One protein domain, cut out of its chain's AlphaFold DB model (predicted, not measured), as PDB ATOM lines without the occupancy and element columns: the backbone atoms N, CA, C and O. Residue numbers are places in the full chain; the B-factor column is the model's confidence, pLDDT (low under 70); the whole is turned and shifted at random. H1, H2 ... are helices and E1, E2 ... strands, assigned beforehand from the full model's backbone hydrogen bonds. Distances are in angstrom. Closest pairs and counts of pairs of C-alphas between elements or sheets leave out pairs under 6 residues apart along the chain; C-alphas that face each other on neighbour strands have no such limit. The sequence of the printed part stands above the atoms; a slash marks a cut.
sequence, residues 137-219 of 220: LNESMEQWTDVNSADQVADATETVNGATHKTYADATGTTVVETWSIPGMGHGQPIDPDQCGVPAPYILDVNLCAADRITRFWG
ATOM      1  N   LEU A 137     115.585 133.031 155.556       63.94
ATOM      2  CA  LEU A 137     116.763 132.276 156.021       63.94
ATOM      3  C   LEU A 137     117.991 132.523 155.125       63.94
ATOM      4  O   LEU A 137     119.035 132.913 155.630       63.94
ATOM      5  N   ASN A 138     117.845 132.367 153.804       70.12
ATOM      6  CA  ASN A 138     118.927 132.659 152.859       70.12
ATOM      7  C   ASN A 138     119.131 134.173 152.708       70.12
ATOM      8  O   ASN A 138     120.232 134.652 152.910       70.12
ATOM      9  N   GLU A 139     118.065 134.937 152.455       68.38
ATOM     10  CA  GLU A 139     118.144 136.392 152.228       68.38
ATOM     11  C   GLU A 139     118.729 137.157 153.431       68.38
ATOM     12  O   GLU A 139     119.448 138.135 153.250       68.38
ATOM     13  N   SER A 140     118.437 136.739 154.667       68.31
ATOM     14  CA  SER A 140     119.056 137.282 155.880       68.31
ATOM     15  C   SER A 140     120.426 136.683 156.149       68.31
ATOM     16  O   SER A 140     121.250 137.402 156.690       68.31
ATOM     17  N   MET A 141     120.720 135.434 155.772       86.12
ATOM     18  CA  MET A 141     122.102 134.943 155.799       86.12
ATOM     19  C   MET A 141     122.981 135.804 154.885       86.12
ATOM     20  O   MET A 141     123.991 136.319 155.347       86.12
ATOM     21  N   GLU A 142     122.545 136.062 153.652       77.56
ATOM     22  CA  GLU A 142     123.220 136.940 152.687       77.56
ATOM     23  C   GLU A 142     123.342 138.375 153.235       77.56
ATOM     24  O   GLU A 142     124.444 138.903 153.332       77.56
ATOM     25  N   GLN A 143     122.249 138.984 153.719       70.62
ATOM     26  CA  GLN A 143     122.298 140.336 154.301       70.62
ATOM     27  C   GLN A 143     123.173 140.438 155.562       70.62
ATOM     28  O   GLN A 143     123.862 141.441 155.738       70.62
ATOM     29  N   TRP A 144     123.149 139.451 156.464       78.25
ATOM     30  CA  TRP A 144     123.942 139.499 157.697       78.25
ATOM     31  C   TRP A 144     125.406 139.114 157.474       78.25
ATOM     32  O   TRP A 144     126.260 139.654 158.176       78.25
ATOM     33  N   THR A 145     125.725 138.248 156.507       80.50
ATOM     34  CA  THR A 145     127.123 137.996 156.114       80.50
ATOM     35  C   THR A 145     127.718 139.245 155.465       80.50
ATOM     36  O   THR A 145     128.752 139.715 155.939       80.50
ATOM     37  N   ASP A 146     126.999 139.886 154.534       78.00
ATOM     38  CA  ASP A 146     127.380 141.180 153.947       78.00
ATOM     39  C   ASP A 146     127.609 142.265 155.023       78.00
ATOM     40  O   ASP A 146     128.644 142.934 155.026       78.00
ATOM     41  N   VAL A 147     126.675 142.430 155.975       76.12
ATOM     42  CA  VAL A 147     126.788 143.416 157.074       76.12
ATOM     43  C   VAL A 147     128.014 143.167 157.957       76.12
ATOM     44  O   VAL A 147     128.665 144.128 158.370       76.12
ATOM     45  N   ASN A 148     128.347 141.905 158.234       80.81
ATOM     46  CA  ASN A 148     129.488 141.543 159.077       80.81
ATOM     47  C   ASN A 148     130.791 141.315 158.288       80.81
ATOM     48  O   ASN A 148     131.805 140.963 158.884       80.81
ATOM     49  N   SER A 149     130.800 141.545 156.967       86.12
ATOM     50  CA  SER A 149     131.953 141.272 156.089       86.12
ATOM     51  C   SER A 149     132.455 139.815 156.151       86.12
ATOM     52  O   SER A 149     133.654 139.558 156.022       86.12
ATOM     53  N   ALA A 150     131.530 138.875 156.348       89.19
ATOM     54  CA  ALA A 150     131.732 137.442 156.153       89.19
ATOM     55  C   ALA A 150     131.378 137.052 154.710       89.19
ATOM     56  O   ALA A 150     130.661 137.787 154.029       89.19
ATOM     57  N   ASP A 151     131.855 135.898 154.241       90.69
ATOM     58  CA  ASP A 151     131.396 135.344 152.965       90.69
ATOM     59  C   ASP A 151     130.192 134.393 153.141       90.69
ATOM     60  O   ASP A 151     129.764 134.080 154.252       90.69
ATOM     61  N   GLN A 152     129.576 134.006 152.023       90.56
ATOM     62  CA  GLN A 152     128.329 133.228 151.988       90.56
ATOM     63  C   GLN A 152     128.570 131.703 151.922       90.56
ATOM     64  O   GLN A 152     127.636 130.920 151.706       90.56
ATOM     65  N   VAL A 153     129.814 131.252 152.095       93.88
ATOM     66  CA  VAL A 153     130.200 129.847 152.246       93.88
ATOM     67  C   VAL A 153     130.240 129.520 153.737       93.88
ATOM     68  O   VAL A 153     130.858 130.214 154.529       93.88
ATOM     69  N   ALA A 154     129.562 128.449 154.142       95.94
ATOM     70  CA  ALA A 154     129.541 128.058 155.547       95.94
ATOM     71  C   ALA A 154     130.879 127.426 155.965       95.94
ATOM     72  O   ALA A 154     131.241 126.368 155.442       95.94
ATOM     73  N   ASP A 155     131.557 128.021 156.949       96.94
ATOM     74  CA  ASP A 155     132.794 127.503 157.551       96.94
ATOM     75  C   ASP A 155     132.586 126.158 158.254       96.94
ATOM     76  O   ASP A 155     133.462 125.290 158.249       96.94
ATOM     77  N   ALA A 156     131.399 125.961 158.834       96.62
ATOM     78  CA  ALA A 156     130.964 124.671 159.345       96.62
ATOM     79  C   ALA A 156     129.517 124.373 158.946       96.62
ATOM     80  O   ALA A 156     128.660 125.252 158.848       96.62
ATOM     81  N   THR A 157     129.242 123.093 158.713       96.94
ATOM     82  CA  THR A 157     127.894 122.549 158.535       96.94
ATOM     83  C   THR A 157     127.809 121.253 159.326       96.94
ATOM     84  O   THR A 157     128.631 120.357 159.137       96.94
ATOM     85  N   GLU A 158     126.809 121.139 160.190       95.94
ATOM     86  CA  GLU A 158     126.573 119.963 161.026       95.94
ATOM     87  C   GLU A 158     125.085 119.582 161.049       95.94
ATOM     88  O   GLU A 158     124.215 120.343 160.617       95.94
ATOM     89  N   THR A 159     124.792 118.388 161.568       95.31
ATOM     90  CA  THR A 159     123.420 117.929 161.804       95.31
ATOM     91  C   THR A 159     123.213 117.725 163.296       95.31
ATOM     92  O   THR A 159     123.852 116.857 163.890       95.31
ATOM     93  N   VAL A 160     122.284 118.468 163.895       91.81
ATOM     94  CA  VAL A 160     121.957 118.381 165.325       91.81
ATOM     95  C   VAL A 160     120.477 118.058 165.470       91.81
ATOM     96  O   VAL A 160     119.625 118.801 164.995       91.81
ATOM     97  N   ASN A 161     120.167 116.917 166.090       89.75
ATOM     98  CA  ASN A 161     118.800 116.412 166.289       89.75
ATOM     99  C   ASN A 161     117.951 116.377 164.995       89.75
ATOM    100  O   ASN A 161     116.741 116.565 165.013       89.75
ATOM    101  N   GLY A 162     118.600 116.128 163.849       87.31
ATOM    102  CA  GLY A 162     117.970 116.093 162.523       87.31
ATOM    103  C   GLY A 162     117.900 117.443 161.799       87.31
ATOM    104  O   GLY A 162     117.678 117.454 160.590       87.31
ATOM    105  N   ALA A 163     118.152 118.559 162.485       90.88
ATOM    106  CA  ALA A 163     118.273 119.874 161.866       90.88
ATOM    107  C   ALA A 163     119.666 120.079 161.255       90.88
ATOM    108  O   ALA A 163     120.671 119.707 161.858       90.88
ATOM    109  N   THR A 164     119.738 120.710 160.082       93.19
ATOM    110  CA  THR A 164     120.994 121.214 159.514       93.19
ATOM    111  C   THR A 164     121.319 122.562 160.141       93.19
ATOM    112  O   THR A 164     120.533 123.503 160.014       93.19
ATOM    113  N   HIS A 165     122.485 122.653 160.769       94.94
ATOM    114  CA  HIS A 165     123.060 123.880 161.302       94.94
ATOM    115  C   HIS A 165     124.243 124.305 160.430       94.94
ATOM    116  O   HIS A 165     125.038 123.460 160.010       94.94
ATOM    117  N   LYS A 166     124.358 125.602 160.142       95.69
ATOM    118  CA  LYS A 166     125.520 126.186 159.463       95.69
ATOM    119  C   LYS A 166     125.964 127.461 160.148       95.69
ATOM    120  O   LYS A 166     125.108 128.260 160.518       95.69
ATOM    121  N   THR A 167     127.270 127.681 160.193       96.81
ATOM    122  CA  THR A 167     127.896 128.892 160.734       96.81
ATOM    123  C   THR A 167     128.763 129.572 159.682       96.81
ATOM    124  O   THR A 167     129.362 128.889 158.849       96.81
ATOM    125  N   TYR A 168     128.847 130.897 159.760       96.06
ATOM    126  CA  TYR A 168     129.610 131.758 158.858       96.06
ATOM    127  C   TYR A 168     130.435 132.739 159.693       96.06
ATOM    128  O   TYR A 168     129.893 133.387 160.601       96.06
ATOM    129  N   ALA A 169     131.731 132.826 159.413       96.44
ATOM    130  CA  ALA A 169     132.690 133.616 160.166       96.44
ATOM    131  C   ALA A 169     133.197 134.839 159.392       96.44
ATOM    132  O   ALA A 169     133.275 134.857 158.165       96.44
ATOM    133  N   ASP A 170     133.559 135.881 160.136       92.00
ATOM    134  CA  ASP A 170     134.246 137.045 159.586       92.00
ATOM    135  C   ASP A 170     135.740 136.760 159.318       92.00
ATOM    136  O   ASP A 170     136.289 135.709 159.660       92.00
ATOM    137  N   ALA A 171     136.450 137.745 158.764       91.50
ATOM    138  CA  ALA A 171     137.890 137.651 158.502       91.50
ATOM    139  C   ALA A 171     138.776 137.476 159.764       91.50
ATOM    140  O   ALA A 171     139.988 137.292 159.634       91.50
ATOM    141  N   THR A 172     138.209 137.549 160.976       93.94
ATOM    142  CA  THR A 172     138.902 137.256 162.244       93.94
ATOM    143  C   THR A 172     138.720 135.805 162.702       93.94
ATOM    144  O   THR A 172     139.411 135.370 163.625       93.94
ATOM    145  N   GLY A 173     137.830 135.047 162.049       92.06
ATOM    146  CA  GLY A 173     137.406 133.711 162.468       92.06
ATOM    147  C   GLY A 173     136.305 133.728 163.533       92.06
ATOM    148  O   GLY A 173     136.074 132.705 164.176       92.06
ATOM    149  N   THR A 174     135.637 134.866 163.744       92.88
ATOM    150  CA  THR A 174     134.506 134.975 164.673       92.88
ATOM    151  C   THR A 174     133.222 134.616 163.939       92.88
ATOM    152  O   THR A 174     132.909 135.238 162.926       92.88
ATOM    153  N   THR A 175     132.450 133.646 164.439       95.44
ATOM    154  CA  THR A 175     131.121 133.346 163.886       95.44
ATOM    155  C   THR A 175     130.194 134.545 164.072       95.44
ATOM    156  O   THR A 175     129.953 134.975 165.198       95.44
ATOM    157  N   VAL A 176     129.655 135.058 162.966       90.81
ATOM    158  CA  VAL A 176     128.799 136.257 162.925       90.81
ATOM    159  C   VAL A 176     127.396 135.979 162.388       90.81
ATOM    160  O   VAL A 176     126.488 136.782 162.605       90.81
ATOM    161  N   VAL A 177     127.184 134.831 161.735       92.81
ATOM    162  CA  VAL A 177     125.863 134.350 161.302       92.81
ATOM    163  C   VAL A 177     125.750 132.846 161.544       92.81
ATOM    164  O   VAL A 177     126.694 132.097 161.290       92.81
ATOM    165  N   GLU A 178     124.573 132.392 161.972       93.75
ATOM    166  CA  GLU A 178     124.180 130.983 161.930       93.75
ATOM    167  C   GLU A 178     122.833 130.790 161.215       93.75
ATOM    168  O   GLU A 178     121.998 131.694 161.158       93.75
ATOM    169  N   THR A 179     122.608 129.599 160.655       90.88
ATOM    170  CA  THR A 179     121.318 129.206 160.066       90.88
ATOM    171  C   THR A 179     120.911 127.813 160.525       90.88
ATOM    172  O   THR A 179     121.736 126.900 160.577       90.88
ATOM    173  N   TRP A 180     119.619 127.647 160.807       90.19
ATOM    174  CA  TRP A 180     119.007 126.385 161.221       90.19
ATOM    175  C   TRP A 180     117.895 126.000 160.244       90.19
ATOM    176  O   TRP A 180     116.981 126.784 159.991       90.19
ATOM    177  N   SER A 181     117.954 124.783 159.707       86.50
ATOM    178  CA  SER A 181     116.929 124.215 158.825       86.50
ATOM    179  C   SER A 181     116.462 122.872 159.375       86.50
ATOM    180  O   SER A 181     117.279 121.980 159.593       86.50
ATOM    181  N   ILE A 182     115.157 122.728 159.621       87.50
ATOM    182  CA  ILE A 182     114.567 121.576 160.320       87.50
ATOM    183  C   ILE A 182     113.671 120.803 159.331       87.50
ATOM    184  O   ILE A 182     112.558 121.248 159.037       87.50
ATOM    185  N   PRO A 183     114.135 119.671 158.763       79.81
ATOM    186  CA  PRO A 183     113.398 118.942 157.736       79.81
ATOM    187  C   PRO A 183     112.040 118.436 158.231       79.81
ATOM    188  O   PRO A 183     111.933 117.847 159.301       79.81
ATOM    189  N   GLY A 184     110.995 118.634 157.424       71.75
ATOM    190  CA  GLY A 184     109.638 118.171 157.739       71.75
ATOM    191  C   GLY A 184     108.900 118.984 158.809       71.75
ATOM    192  O   GLY A 184     107.735 118.693 159.072       71.75
ATOM    193  N   MET A 185     109.524 120.012 159.396       75.00
ATOM    194  CA  MET A 185     108.849 120.898 160.340       75.00
ATOM    195  C   MET A 185     107.823 121.792 159.626       75.00
ATOM    196  O   MET A 185     108.091 122.348 158.559       75.00
ATOM    197  N   GLY A 186     106.640 121.940 160.227       65.06
ATOM    198  CA  GLY A 186     105.660 122.948 159.815       65.06
ATOM    199  C   GLY A 186     106.098 124.368 160.191       65.06
ATOM    200  O   GLY A 186     107.130 124.576 160.821       65.06
ATOM    201  N   HIS A 187     105.289 125.370 159.843       63.69
ATOM    202  CA  HIS A 187     105.521 126.729 160.334       63.69
ATOM    203  C   HIS A 187     105.256 126.782 161.847       63.69
ATOM    204  O   HIS A 187     104.128 126.548 162.273       63.69
ATOM    205  N   GLY A 188     106.283 127.057 162.649       68.81
ATOM    206  CA  GLY A 188     106.178 127.093 164.105       68.81
ATOM    207  C   GLY A 188     107.526 127.288 164.797       68.81
ATOM    208  O   GLY A 188     108.573 127.235 164.154       68.81
ATOM    209  N   GLN A 189     107.490 127.511 166.109       80.44
ATOM    210  CA  GLN A 189     108.678 127.588 166.953       80.44
ATOM    211  C   GLN A 189     109.126 126.170 167.337       80.44
ATOM    212  O   GLN A 189     108.322 125.445 167.930       80.44
ATOM    213  N   PRO A 190     110.372 125.760 167.049       88.44
ATOM    214  CA  PRO A 190     110.892 124.480 167.506       88.44
ATOM    215  C   PRO A 190     111.219 124.535 169.003       88.44
ATOM    216  O   PRO A 190     111.825 125.496 169.498       88.44
ATOM    217  N   ILE A 191     110.797 123.493 169.714       92.50
ATOM    218  CA  ILE A 191     111.036 123.297 171.143       92.50
ATOM    219  C   ILE A 191     111.576 121.889 171.436       92.50
ATOM    220  O   ILE A 191     111.673 121.031 170.555       92.50
ATOM    221  N   ASP A 192     111.934 121.678 172.698       93.12
ATOM    222  CA  ASP A 192     112.342 120.402 173.283       93.12
ATOM    223  C   ASP A 192     111.792 120.395 174.719       93.12
ATOM    224  O   ASP A 192     112.373 121.083 175.556       93.12
ATOM    225  N   PRO A 193     110.676 119.713 175.027       92.44
ATOM    226  CA  PRO A 193     110.030 119.805 176.340       92.44
ATOM    227  C   PRO A 193     110.908 119.409 177.540       92.44
ATOM    228  O   PRO A 193     110.615 119.839 178.657       92.44
ATOM    229  N   ASP A 194     111.995 118.655 177.331       92.00
ATOM    230  CA  ASP A 194     112.969 118.325 178.381       92.00
ATOM    231  C   ASP A 194     113.953 119.488 178.661       92.00
ATOM    232  O   ASP A 194     114.633 119.495 179.689       92.00
ATOM    233  N   GLN A 195     114.023 120.495 177.775       85.19
ATOM    234  CA  GLN A 195     114.931 121.650 177.861       85.19
ATOM    235  C   GLN A 195     114.211 123.016 177.870       85.19
ATOM    236  O   GLN A 195     114.533 123.876 178.693       85.19
ATOM    237  N   CYS A 196     113.248 123.252 176.973       87.06
ATOM    238  CA  CYS A 196     112.425 124.460 176.933       87.06
ATOM    239  C   CYS A 196     111.095 124.286 176.175       87.06
ATOM    240  O   CYS A 196     111.027 123.608 175.154       87.06
ATOM    241  N   GLY A 197     110.065 125.021 176.612       87.19
ATOM    242  CA  GLY A 197     108.754 125.089 175.955       87.19
ATOM    243  C   GLY A 197     107.800 123.947 176.321       87.19
ATOM    244  O   GLY A 197     108.179 122.978 176.971       87.19
ATOM    245  N   VAL A 198     106.537 124.082 175.909       88.81
ATOM    246  CA  VAL A 198     105.489 123.055 176.033       88.81
ATOM    247  C   VAL A 198     104.781 122.932 174.675       88.81
ATOM    248  O   VAL A 198     104.550 123.964 174.042       88.81
ATOM    249  N   PRO A 199     104.447 121.721 174.183       87.69
ATOM    250  CA  PRO A 199     103.824 121.566 172.868       87.69
ATOM    251  C   PRO A 199     102.445 122.234 172.791       87.69
ATOM    252  O   PRO A 199     101.577 121.987 173.629       87.69
ATOM    253  N   ALA A 200     102.237 123.045 171.756       77.88
ATOM    254  CA  ALA A 200     101.013 123.813 171.515       77.88
ATOM    255  C   ALA A 200     100.824 124.050 169.998       77.88
ATOM    256  O   ALA A 200     101.719 123.730 169.210       77.88
ATOM    257  N   PRO A 201      99.687 124.596 169.524       72.62
ATOM    258  CA  PRO A 201      99.538 124.969 168.118       72.62
ATOM    259  C   PRO A 201     100.667 125.910 167.668       72.62
ATOM    260  O   PRO A 201     100.875 126.970 168.251       72.62
ATOM    261  N   TYR A 202     101.403 125.505 166.628       65.62
ATOM    262  CA  TYR A 202     102.599 126.194 166.116       65.62
ATOM    263  C   TYR A 202     103.803 126.258 167.082       65.62
ATOM    264  O   TYR A 202     104.792 126.915 166.763       65.62
ATOM    265  N   ILE A 203     103.776 125.539 168.209       79.62
ATOM    266  CA  ILE A 203     104.923 125.312 169.101       79.62
ATOM    267  C   ILE A 203     105.259 123.819 169.031       79.62
ATOM    268  O   ILE A 203     104.563 122.973 169.597       79.62
ATOM    269  N   LEU A 204     106.275 123.491 168.238       79.88
ATOM    270  CA  LEU A 204     106.497 122.150 167.710       79.88
ATOM    271  C   LEU A 204     107.625 121.455 168.468       79.88
ATOM    272  O   LEU A 204     108.777 121.880 168.400       79.88
ATOM    273  N   ASP A 205     107.296 120.358 169.147       91.25
ATOM    274  CA  ASP A 205     108.307 119.435 169.650       91.25
ATOM    275  C   ASP A 205     109.016 118.762 168.474       91.25
ATOM    276  O   ASP A 205     108.438 117.967 167.728       91.25
ATOM    277  N   VAL A 206     110.275 119.149 168.296       89.00
ATOM    278  CA  VAL A 206     111.195 118.598 167.301       89.00
ATOM    279  C   VAL A 206     112.540 118.254 167.948       89.00
ATOM    280  O   VAL A 206     113.553 118.170 167.257       89.00
ATOM    281  N   ASN A 207     112.561 118.060 169.276       92.38
ATOM    282  CA  ASN A 207     113.775 117.874 170.078       92.38
ATOM    283  C   ASN A 207     114.835 118.969 169.829       92.38
ATOM    284  O   ASN A 207     116.033 118.684 169.734       92.38
ATOM    285  N   LEU A 208     114.423 120.231 169.655       90.56
ATOM    286  CA  LEU A 208     115.350 121.338 169.414       90.56
ATOM    287  C   LEU A 208     114.855 122.633 170.062       90.56
ATOM    288  O   LEU A 208     114.032 123.346 169.501       90.56
ATOM    289  N   CYS A 209     115.421 122.986 171.217       92.31
ATOM    290  CA  CYS A 209     115.163 124.279 171.845       92.31
ATOM    291  C   CYS A 209     115.824 125.427 171.053       92.31
ATOM    292  O   CYS A 209     117.014 125.695 171.222       92.31
ATOM    293  N   ALA A 210     115.076 126.137 170.198       88.19
ATOM    294  CA  ALA A 210     115.641 127.288 169.477       88.19
ATOM    295  C   ALA A 210     115.994 128.464 170.397       88.19
ATOM    296  O   ALA A 210     116.959 129.170 170.123       88.19
ATOM    297  N   ALA A 211     115.249 128.674 171.486       83.81
ATOM    298  CA  ALA A 211     115.497 129.800 172.386       83.81
ATOM    299  C   ALA A 211     116.890 129.725 173.042       83.81
ATOM    300  O   ALA A 211     117.633 130.698 172.989       83.81
ATOM    301  N   ASP A 212     117.263 128.552 173.570       86.44
ATOM    302  CA  ASP A 212     118.586 128.277 174.153       86.44
ATOM    303  C   ASP A 212     119.728 128.422 173.130       86.44
ATOM    304  O   ASP A 212     120.796 128.941 173.451       86.44
ATOM    305  N   ARG A 213     119.502 128.008 171.877       89.31
ATOM    306  CA  ARG A 213     120.500 128.148 170.804       89.31
ATOM    307  C   ARG A 213     120.742 129.608 170.450       89.31
ATOM    308  O   ARG A 213     121.888 130.042 170.453       89.31
ATOM    309  N   ILE A 214     119.667 130.372 170.254       84.44
ATOM    310  CA  ILE A 214     119.738 131.806 169.964       84.44
ATOM    311  C   ILE A 214     120.455 132.546 171.104       84.44
ATOM    312  O   ILE A 214     121.334 133.360 170.831       84.44
ATOM    313  N   THR A 215     120.150 132.260 172.376       79.44
ATOM    314  CA  THR A 215     120.856 132.912 173.495       79.44
ATOM    315  C   THR A 215     122.339 132.561 173.523       79.44
ATOM    316  O   THR A 215     123.164 133.463 173.650       79.44
ATOM    317  N   ARG A 216     122.704 131.289 173.306       85.50
ATOM    318  CA  ARG A 216     124.114 130.864 173.242       85.50
ATOM    319  C   ARG A 216     124.880 131.527 172.098       85.50
ATOM    320  O   ARG A 216     126.006 131.957 172.326       85.50
ATOM    321  N   PHE A 217     124.277 131.641 170.914       86.12
ATOM    322  CA  PHE A 217     124.876 132.318 169.761       86.12
ATOM    323  C   PHE A 217     125.211 133.786 170.070       86.12
ATOM    324  O   PHE A 217     126.321 134.241 169.807       86.12
ATOM    325  N   TRP A 218     124.288 134.508 170.712       80.88
ATOM    326  CA  TRP A 218     124.491 135.906 171.114       80.88
ATOM    327  C   TRP A 218     125.287 136.088 172.423       80.88
ATOM    328  O   TRP A 218     125.492 137.224 172.854       80.88
ATOM    329  N   GLY A 219     125.735 135.003 173.067       79.81
ATOM    330  CA  GLY A 219     126.471 135.047 174.338       79.81
ATOM    331  C   GLY A 219     125.651 135.574 175.527       79.81
ATOM    332  O   GLY A 219     126.203 136.274 176.378       79.81
TER     333      GLY A 219
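This is residues 137 to 219 of the 220 residues of an uncharacterized protein of Kribbella sp. YM55 (UniProt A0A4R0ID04). A strongly twisted sheet of three strands, E1 to E3, has helix H1 over one face, lying along its edge strand E3. At one end of the long axis, a small pair of short strands, E4 and E5, with a loop between them, makes a second, separate part, from which H2 runs back and only grazes the sheet. The printed part has 83 residues with two named helices and five named strands, in the order H1 E1 E2 E3 E4 E5 H2, and is of mixed class, helices and strands. The larger sheet, order E1 E2 E3, is antiparallel, and the pair E4 and E5 is parallel. The whole is only just compact, close to loose, with a radius of gyration of the C-alphas of 13.8 A, and elongated, with spans of 40 by 24 by 20 A.

H1, residues 137 to 148, begins at C-alpha 137 at (116.763, 132.276, 156.021) and is 16.0 A long. E1 is residues 156 to 160, 12.5 A. E2, residues 163 to 169, measures 20.0 A, and E3, residues 175 to 181, 17.6 A. E4 is residues 189 to 191, with C-alpha 189 at (108.678, 127.588, 166.953), and E5 is residues 203 to 205. H2, residues 210 to 217, is 10.5 A long and ends at C-alpha 217 at (124.876, 132.318, 169.761).

E1, E2 and E3 form a meander, each strand the antiparallel neighbour of the one before. E1 and E2 are a hairpin at 155 degrees, with N 158 and O 165 2.9 A apart, within hydrogen-bond range. E2 and E3 are a hairpin at 162 degrees, with N 166 and O 179 at 3.0 A. The sheet is only just strongly twisted, its C-alphas lying up to 4.4 A off the best plane. H1 is on one face of this sheet, making two layers, a helix layer and a sheet layer, with a height over the sheet of 8.7 A. It lies over E3 and runs along the strands, at 1 degree to E3 on the local plane. The closest C-alphas of H1 and E3 are those of Thr 145 and Val 177, 6.5 A apart. H2 only grazes the sheet with its residues 210 to 217; its closest C-alpha pair with E3 is Phe 217 and Glu 178, 8.0 A. H1 and H2 are apart. E4 and E5 are parallel at 36 degrees, with N 204 and O 189 at 2.8 A. The closest C-alphas of E4 and H2 are those of Pro 190 and Ala 210, 5.9 A apart. In H1 and H2 every O i to N i+4 pair is within hydrogen-bond range.

The two C-alphas farthest apart are those of Thr 172 and Pro 201, at 41.7 A. The printed part has no cut. The link from E4 to E5, 11 residues, is long. The mean pLDDT of the printed part is 85.8, and it is under 70 at residue 137, residues 139 to 140, residues 186 to 188 and residue 202.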